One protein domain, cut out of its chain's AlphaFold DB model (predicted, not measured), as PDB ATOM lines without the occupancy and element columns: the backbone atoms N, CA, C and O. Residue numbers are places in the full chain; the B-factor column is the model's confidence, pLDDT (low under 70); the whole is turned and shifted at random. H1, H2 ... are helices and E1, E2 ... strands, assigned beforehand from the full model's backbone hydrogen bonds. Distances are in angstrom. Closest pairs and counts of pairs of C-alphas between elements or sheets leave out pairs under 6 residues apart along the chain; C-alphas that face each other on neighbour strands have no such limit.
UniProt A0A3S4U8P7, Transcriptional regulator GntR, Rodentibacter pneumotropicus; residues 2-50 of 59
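This is residues 2 to 50 of the 59 residues of the protein "Transcriptional regulator GntR" of Rodentibacter pneumotropicus (UniProt A0A3S4U8P7). Picture a rod made of two pieces set end to end: a small ribbon of two parallel strands, E1 and E2, and then one helix, H1, which carries the length onward from the end of E2. Residues 15 to 21 loop back from the end of E1 to the start of E2, and beyond H1 the tail of residues 42 to 50 turns back and away from the helix. The printed part has 49 residues with two named strands and one named helix, in the order E1, E2, H1; the class is mixed, helices and strands, with 24 residues, under half, in named elements. The whole is extended, with a radius of gyration of the C-alphas of 16.6 A and spans of 52 by 18 by 11 A.

Going along from Ile 2, you first reach E1, residues 10 to 14, and then, after a short link of 7 residues, E2, residues 22 to 26. They are parallel neighbours, with 21 degrees between their directions. Look at C-alphas 13 and 25, which face each other at 4.2 A. N 24 and O 11 are within hydrogen-bond range at 2.8 A, and so are N 11 and O 22 at 2.9 A. A tight link of 1 residue leads from E2 to H1, residues 28 to 41. The closest C-alphas of E1 and H1 are those of Asp 14 and Asn 28, 6.2 A apart. In H1 every O i to N i+4 pair is within hydrogen-bond range, and its residues 30 to 35 stand free.

Find C-alpha 10 at (33.195, 3.890, -41.034); from there E1 runs 11.5 A to C-alpha 14. E2 runs 13.2 A from Gln 22 to Phe 26. H1 begins at C-alpha 28, at (32.041, -13.077, -36.941), and runs 19.9 A to C-alpha 41 at (24.849, -28.753, -27.051).

The two C-alphas farthest apart are those of Asn 6 and Gly 43, 52.0 A. The printed part has no cut, and no link between named elements is long. The mean pLDDT of the printed part is 91.2, and no printed residue is under 70.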
ATOM      1  N   ILE A   2      40.310   4.463 -50.484       80.62
ATOM      2  CA  ILE A   2      39.508   5.061 -49.403       80.62
ATOM      3  C   ILE A   2      40.385   5.708 -48.315       80.62
ATOM      4  O   ILE A   2      40.081   6.811 -47.892       80.62
ATOM      5  N   GLU A   3      41.530   5.113 -47.969       77.56
ATOM      6  CA  GLU A   3      42.479   5.665 -46.976       77.56
ATOM      7  C   GLU A   3      42.992   7.083 -47.277       77.56
ATOM      8  O   GLU A   3      43.367   7.816 -46.369       77.56
ATOM      9  N   VAL A   4      43.029   7.474 -48.555       81.69
ATOM     10  CA  VAL A   4      43.507   8.793 -49.008       81.69
ATOM     11  C   VAL A   4      42.370   9.785 -49.249       81.69
ATOM     12  O   VAL A   4      42.621  10.956 -49.539       81.69
ATOM     13  N   ALA A   5      41.116   9.344 -49.135       78.06
ATOM     14  CA  ALA A   5      39.975  10.236 -49.199       78.06
ATOM     15  C   ALA A   5      39.869  10.945 -47.842       78.06
ATOM     16  O   ALA A   5      39.612  10.311 -46.828       78.06
ATOM     17  N   ASN A   6      40.098  12.260 -47.810       82.75
ATOM     18  CA  ASN A   6      40.033  13.083 -46.595       82.75
ATOM     19  C   ASN A   6      38.575  13.318 -46.142       82.75
ATOM     20  O   ASN A   6      38.114  14.452 -46.008       82.75
ATOM     21  N   ILE A   7      37.834  12.225 -45.984       90.88
ATOM     22  CA  ILE A   7      36.439  12.139 -45.567       90.88
ATOM     23  C   ILE A   7      36.344  11.116 -44.427       90.88
ATOM     24  O   ILE A   7      37.147  10.187 -44.391       90.88
ATOM     25  N   PRO A   8      35.387  11.253 -43.497       89.50
ATOM     26  CA  PRO A   8      35.178  10.249 -42.462       89.50
ATOM     27  C   PRO A   8      34.758   8.900 -43.060       89.50
ATOM     28  O   PRO A   8      33.822   8.837 -43.859       89.50
ATOM     29  N   VAL A   9      35.424   7.828 -42.637       92.00
ATOM     30  CA  VAL A   9      35.176   6.446 -43.054       92.00
ATOM     31  C   VAL A   9      34.748   5.624 -41.844       92.00
ATOM     32  O   VAL A   9      35.400   5.638 -40.801       92.00
ATOM     33  N   ILE A  10      33.649   4.889 -42.000       92.25
ATOM     34  CA  ILE A  10      33.195   3.890 -41.034       92.25
ATOM     35  C   ILE A  10      33.124   2.558 -41.767       92.25
ATOM     36  O   ILE A  10      32.363   2.409 -42.724       92.25
ATOM     37  N   GLU A  11      33.911   1.597 -41.307       92.44
ATOM     38  CA  GLU A  11      33.855   0.215 -41.766       92.44
ATOM     39  C   GLU A  11      32.871  -0.580 -40.913       92.44
ATOM     40  O   GLU A  11      32.658  -0.287 -39.733       92.44
ATOM     41  N   ILE A  12      32.233  -1.575 -41.526       94.31
ATOM     42  CA  ILE A  12      31.174  -2.355 -40.889       94.31
ATOM     43  C   ILE A  12      31.420  -3.861 -41.012       94.31
ATOM     44  O   ILE A  12      32.255  -4.288 -41.802       94.31
ATOM     45  N   MET A  13      30.625  -4.655 -40.285       91.38
ATOM     46  CA  MET A  13      30.568  -6.132 -40.280       91.38
ATOM     47  C   MET A  13      31.536  -6.815 -39.318       91.38
ATOM     48  O   MET A  13      31.073  -7.497 -38.408       91.38
ATOM     49  N   ASP A  14      32.844  -6.659 -39.498       92.25
ATOM     50  CA  ASP A  14      33.856  -7.360 -38.697       92.25
ATOM     51  C   ASP A  14      34.604  -6.377 -37.799       92.25
ATOM     52  O   ASP A  14      35.326  -5.520 -38.297       92.25
ATOM     53  N   SER A  15      34.429  -6.489 -36.481       92.62
ATOM     54  CA  SER A  15      35.102  -5.612 -35.511       92.62
ATOM     55  C   SER A  15      36.476  -6.104 -35.064       92.62
ATOM     56  O   SER A  15      37.145  -5.419 -34.291       92.62
ATOM     57  N   THR A  16      36.910  -7.274 -35.534       93.00
ATOM     58  CA  THR A  16      38.203  -7.856 -35.150       93.00
ATOM     59  C   THR A  16      39.363  -7.314 -35.978       93.00
ATOM     60  O   THR A  16      40.520  -7.412 -35.565       93.00
ATOM     61  N   GLN A  17      39.066  -6.710 -37.130       87.69
ATOM     62  CA  GLN A  17      40.065  -6.142 -38.023       87.69
ATOM     63  C   GLN A  17      40.316  -4.666 -37.691       87.69
ATOM     64  O   GLN A  17      39.366  -3.920 -37.436       87.69
ATOM     65  N   PRO A  18      41.582  -4.213 -37.696       83.38
ATOM     66  CA  PRO A  18      41.882  -2.797 -37.562       83.38
ATOM     67  C   PRO A  18      41.384  -2.062 -38.811       83.38
ATOM     68  O   PRO A  18      41.926  -2.247 -39.897       83.38
ATOM     69  N   GLY A  19      40.346  -1.244 -38.646       83.38
ATOM     70  CA  GLY A  19      39.867  -0.367 -39.710       83.38
ATOM     71  C   GLY A  19      40.722   0.885 -39.882       83.38
ATOM     72  O   GLY A  19      41.534   1.239 -39.025       83.38
ATOM     73  N   ILE A  20      40.487   1.590 -40.982       86.88
ATOM     74  CA  ILE A  20      41.170   2.819 -41.391       86.88
ATOM     75  C   ILE A  20      40.956   3.936 -40.357       86.88
ATOM     76  O   ILE A  20      41.880   4.690 -40.052       86.88
ATOM     77  N   GLN A  21      39.737   4.063 -39.818       88.81
ATOM     78  CA  GLN A  21      39.392   5.084 -38.818       88.81
ATOM     79  C   GLN A  21      38.479   4.542 -37.718       88.81
ATOM     80  O   GLN A  21      38.821   4.612 -36.540       88.81
ATOM     81  N   GLN A  22      37.312   4.018 -38.092       90.25
ATOM     82  CA  GLN A  22      36.331   3.478 -37.156       90.25
ATOM     83  C   GLN A  22      35.707   2.214 -37.733       90.25
ATOM     84  O   GLN A  22      35.395   2.159 -38.919       90.25
ATOM     85  N   VAL A  23      35.466   1.236 -36.861       94.25
ATOM     86  CA  VAL A  23      34.830  -0.033 -37.215       94.25
ATOM     87  C   VAL A  23      33.618  -0.273 -36.326       94.25
ATOM     88  O   VAL A  23      33.681  -0.072 -35.112       94.25
ATOM     89  N   ILE A  24      32.509  -0.707 -36.924       93.88
ATOM     90  CA  ILE A  24      31.296  -1.137 -36.222       93.88
ATOM     91  C   ILE A  24      30.910  -2.527 -36.723       93.88
ATOM     92  O   ILE A  24      30.409  -2.696 -37.831       93.88
ATOM     93  N   GLY A  25      31.090  -3.543 -35.892       94.31
ATOM     94  CA  GLY A  25      30.817  -4.916 -36.298       94.31
ATOM     95  C   GLY A  25      30.813  -5.888 -35.134       94.31
ATOM     96  O   GLY A  25      30.901  -5.492 -33.968       94.31
ATOM     97  N   PHE A  26      30.740  -7.166 -35.474       95.12
ATOM     98  CA  PHE A  26      30.841  -8.264 -34.526       95.12
ATOM     99  C   PHE A  26      32.089  -9.089 -34.818       95.12
ATOM    100  O   PHE A  26      32.630  -9.056 -35.922       95.12
ATOM    101  N   ASP A  27      32.512  -9.869 -33.831       95.75
ATOM    102  CA  ASP A  27      33.429 -10.968 -34.082       95.75
ATOM    103  C   ASP A  27      32.653 -12.093 -34.778       95.75
ATOM    104  O   ASP A  27      31.935 -12.879 -34.153       95.75
ATOM    105  N   ASN A  28      32.762 -12.121 -36.105       93.38
ATOM    106  CA  ASN A  28      32.041 -13.077 -36.941       93.38
ATOM    107  C   ASN A  28      32.508 -14.519 -36.698       93.38
ATOM    108  O   ASN A  28      31.711 -15.451 -36.829       93.38
ATOM    109  N   VAL A  29      33.771 -14.711 -36.299       94.25
ATOM    110  CA  VAL A  29      34.319 -16.033 -35.975       94.25
ATOM    111  C   VAL A  29      33.727 -16.523 -34.659       94.25
ATOM    112  O   VAL A  29      33.181 -17.629 -34.609       94.25
ATOM    113  N   ALA A  30      33.747 -15.688 -33.619       96.56
ATOM    114  CA  ALA A  30      33.135 -16.020 -32.335       96.56
ATOM    115  C   ALA A  30      31.621 -16.257 -32.464       96.56
ATOM    116  O   ALA A  30      31.080 -17.180 -31.846       96.56
ATOM    117  N   ALA A  31      30.929 -15.480 -33.302       95.69
ATOM    118  CA  ALA A  31      29.507 -15.677 -33.579       95.69
ATOM    119  C   ALA A  31      29.229 -17.040 -34.242       95.69
ATOM    120  O   ALA A  31      28.344 -17.778 -33.795       95.69
ATOM    121  N   ALA A  32      30.006 -17.411 -35.266       94.69
ATOM    122  CA  ALA A  32      29.882 -18.705 -35.936       94.69
ATOM    123  C   ALA A  32      30.201 -19.877 -34.993       94.69
ATOM    124  O   ALA A  32      29.468 -20.870 -34.962       94.69
ATOM    125  N   GLN A  33      31.245 -19.746 -34.174       95.25
ATOM    126  CA  GLN A  33      31.598 -20.743 -33.166       95.25
ATOM    127  C   GLN A  33      30.462 -20.942 -32.156       95.25
ATOM    128  O   GLN A  33      30.020 -22.071 -31.945       95.25
ATOM    129  N   THR A  34      29.927 -19.851 -31.604       97.62
ATOM    130  CA  THR A  34      28.815 -19.892 -30.638       97.62
ATOM    131  C   THR A  34      27.591 -20.607 -31.219       97.62
ATOM    132  O   THR A  34      26.919 -21.385 -30.532       97.62
ATOM    133  N   MET A  35      27.299 -20.389 -32.506       95.88
ATOM    134  CA  MET A  35      26.216 -21.076 -33.209       95.88
ATOM    135  C   MET A  35      26.446 -22.593 -33.265       95.88
ATOM    136  O   MET A  35      25.544 -23.363 -32.918       95.88
ATOM    137  N   VAL A  36      27.645 -23.030 -33.656       95.38
ATOM    138  CA  VAL A  36      27.993 -24.457 -33.752       95.38
ATOM    139  C   VAL A  36      27.992 -25.120 -32.375       95.38
ATOM    140  O   VAL A  36      27.393 -26.183 -32.210       95.38
ATOM    141  N   GLU A  37      28.576 -24.482 -31.363       96.25
ATOM    142  CA  GLU A  37      28.579 -24.975 -29.978       96.25
ATOM    143  C   GLU A  37      27.159 -25.149 -29.433       96.25
ATOM    144  O   GLU A  37      26.837 -26.164 -28.805       96.25
ATOM    145  N   THR A  38      26.271 -24.201 -29.738       96.81
ATOM    146  CA  THR A  38      24.854 -24.290 -29.372       96.81
ATOM    147  C   THR A  38      24.182 -25.485 -30.047       96.81
ATOM    148  O   THR A  38      23.413 -26.208 -29.408       96.81
ATOM    149  N   MET A  39      24.463 -25.732 -31.327       95.31
ATOM    150  CA  MET A  39      23.918 -26.889 -32.043       95.31
ATOM    151  C   MET A  39      24.459 -28.215 -31.483       95.31
ATOM    152  O   MET A  39      23.683 -29.142 -31.243       95.31
ATOM    153  N   ILE A  40      25.753 -28.300 -31.182       95.31
ATOM    154  CA  ILE A  40      26.345 -29.482 -30.537       95.31
ATOM    155  C   ILE A  40      25.680 -29.731 -29.176       95.31
ATOM    156  O   ILE A  40      25.255 -30.851 -28.891       95.31
ATOM    157  N   THR A  41      25.501 -28.679 -28.372       97.00
ATOM    158  CA  THR A  41      24.849 -28.753 -27.051       97.00
ATOM    159  C   THR A  41      23.400 -29.236 -27.148       97.00
ATOM    160  O   THR A  41      22.930 -29.980 -26.290       97.00
ATOM    161  N   ARG A  42      22.688 -28.875 -28.221       96.19
ATOM    162  CA  ARG A  42      21.327 -29.363 -28.513       96.19
ATOM    163  C   ARG A  42      21.280 -30.821 -28.992       96.19
ATOM    164  O   ARG A  42      20.189 -31.357 -29.165       96.19
ATOM    165  N   GLY A  43      22.427 -31.468 -29.193       96.56
ATOM    166  CA  GLY A  43      22.530 -32.877 -29.574       96.56
ATOM    167  C   GLY A  43      22.639 -33.136 -31.079       96.56
ATOM    168  O   GLY A  43      22.541 -34.295 -31.495       96.56
ATOM    169  N   TYR A  44      22.858 -32.106 -31.907       95.12
ATOM    170  CA  TYR A  44      23.140 -32.301 -33.332       95.12
ATOM    171  C   TYR A  44      24.543 -32.907 -33.510       95.12
ATOM    172  O   TYR A  44      25.537 -32.331 -33.081       95.12
ATOM    173  N   LYS A  45      24.622 -34.087 -34.140       89.19
ATOM    174  CA  LYS A  45      25.879 -34.843 -34.333       89.19
ATOM    175  C   LYS A  45      26.521 -34.647 -35.707       89.19
ATOM    176  O   LYS A  45      27.715 -34.870 -35.858       89.19
ATOM    177  N   ILE A  46      25.721 -34.273 -36.701       88.06
ATOM    178  CA  ILE A  46      26.163 -33.976 -38.065       88.06
ATOM    179  C   ILE A  46      25.692 -32.560 -38.369       88.06
ATOM    180  O   ILE A  46      24.496 -32.278 -38.304       88.06
ATOM    181  N   LEU A  47      26.642 -31.682 -38.677       87.25
ATOM    182  CA  LEU A  47      26.401 -30.293 -39.045       87.25
ATOM    183  C   LEU A  47      26.863 -30.096 -40.485       87.25
ATOM    184  O   LEU A  47      27.998 -30.428 -40.819       87.25
ATOM    185  N   CYS A  48      25.984 -29.574 -41.335       87.12
ATOM    186  CA  CYS A  48      26.339 -29.173 -42.690       87.12
ATOM    187  C   CYS A  48      26.517 -27.655 -42.706       87.12
ATOM    188  O   CYS A  48      25.609 -26.928 -42.301       87.12
ATOM    189  N   ILE A  49      27.679 -27.188 -43.156       87.44
ATOM    190  CA  ILE A  49      27.977 -25.766 -43.313       87.44
ATOM    191  C   ILE A  49      28.030 -25.493 -44.812       87.44
ATOM    192  O   ILE A  49      28.883 -26.032 -45.514       87.44
ATOM    193  N   SER A  50      27.111 -24.668 -45.302       89.62
ATOM    194  CA  SER A  50      27.152 -24.155 -46.667       89.62
ATOM    195  C   SER A  50      27.807 -22.781 -46.664       89.62
ATOM    196  O   SER A  50      27.323 -21.871 -45.991       89.62
TER     197      SER A  50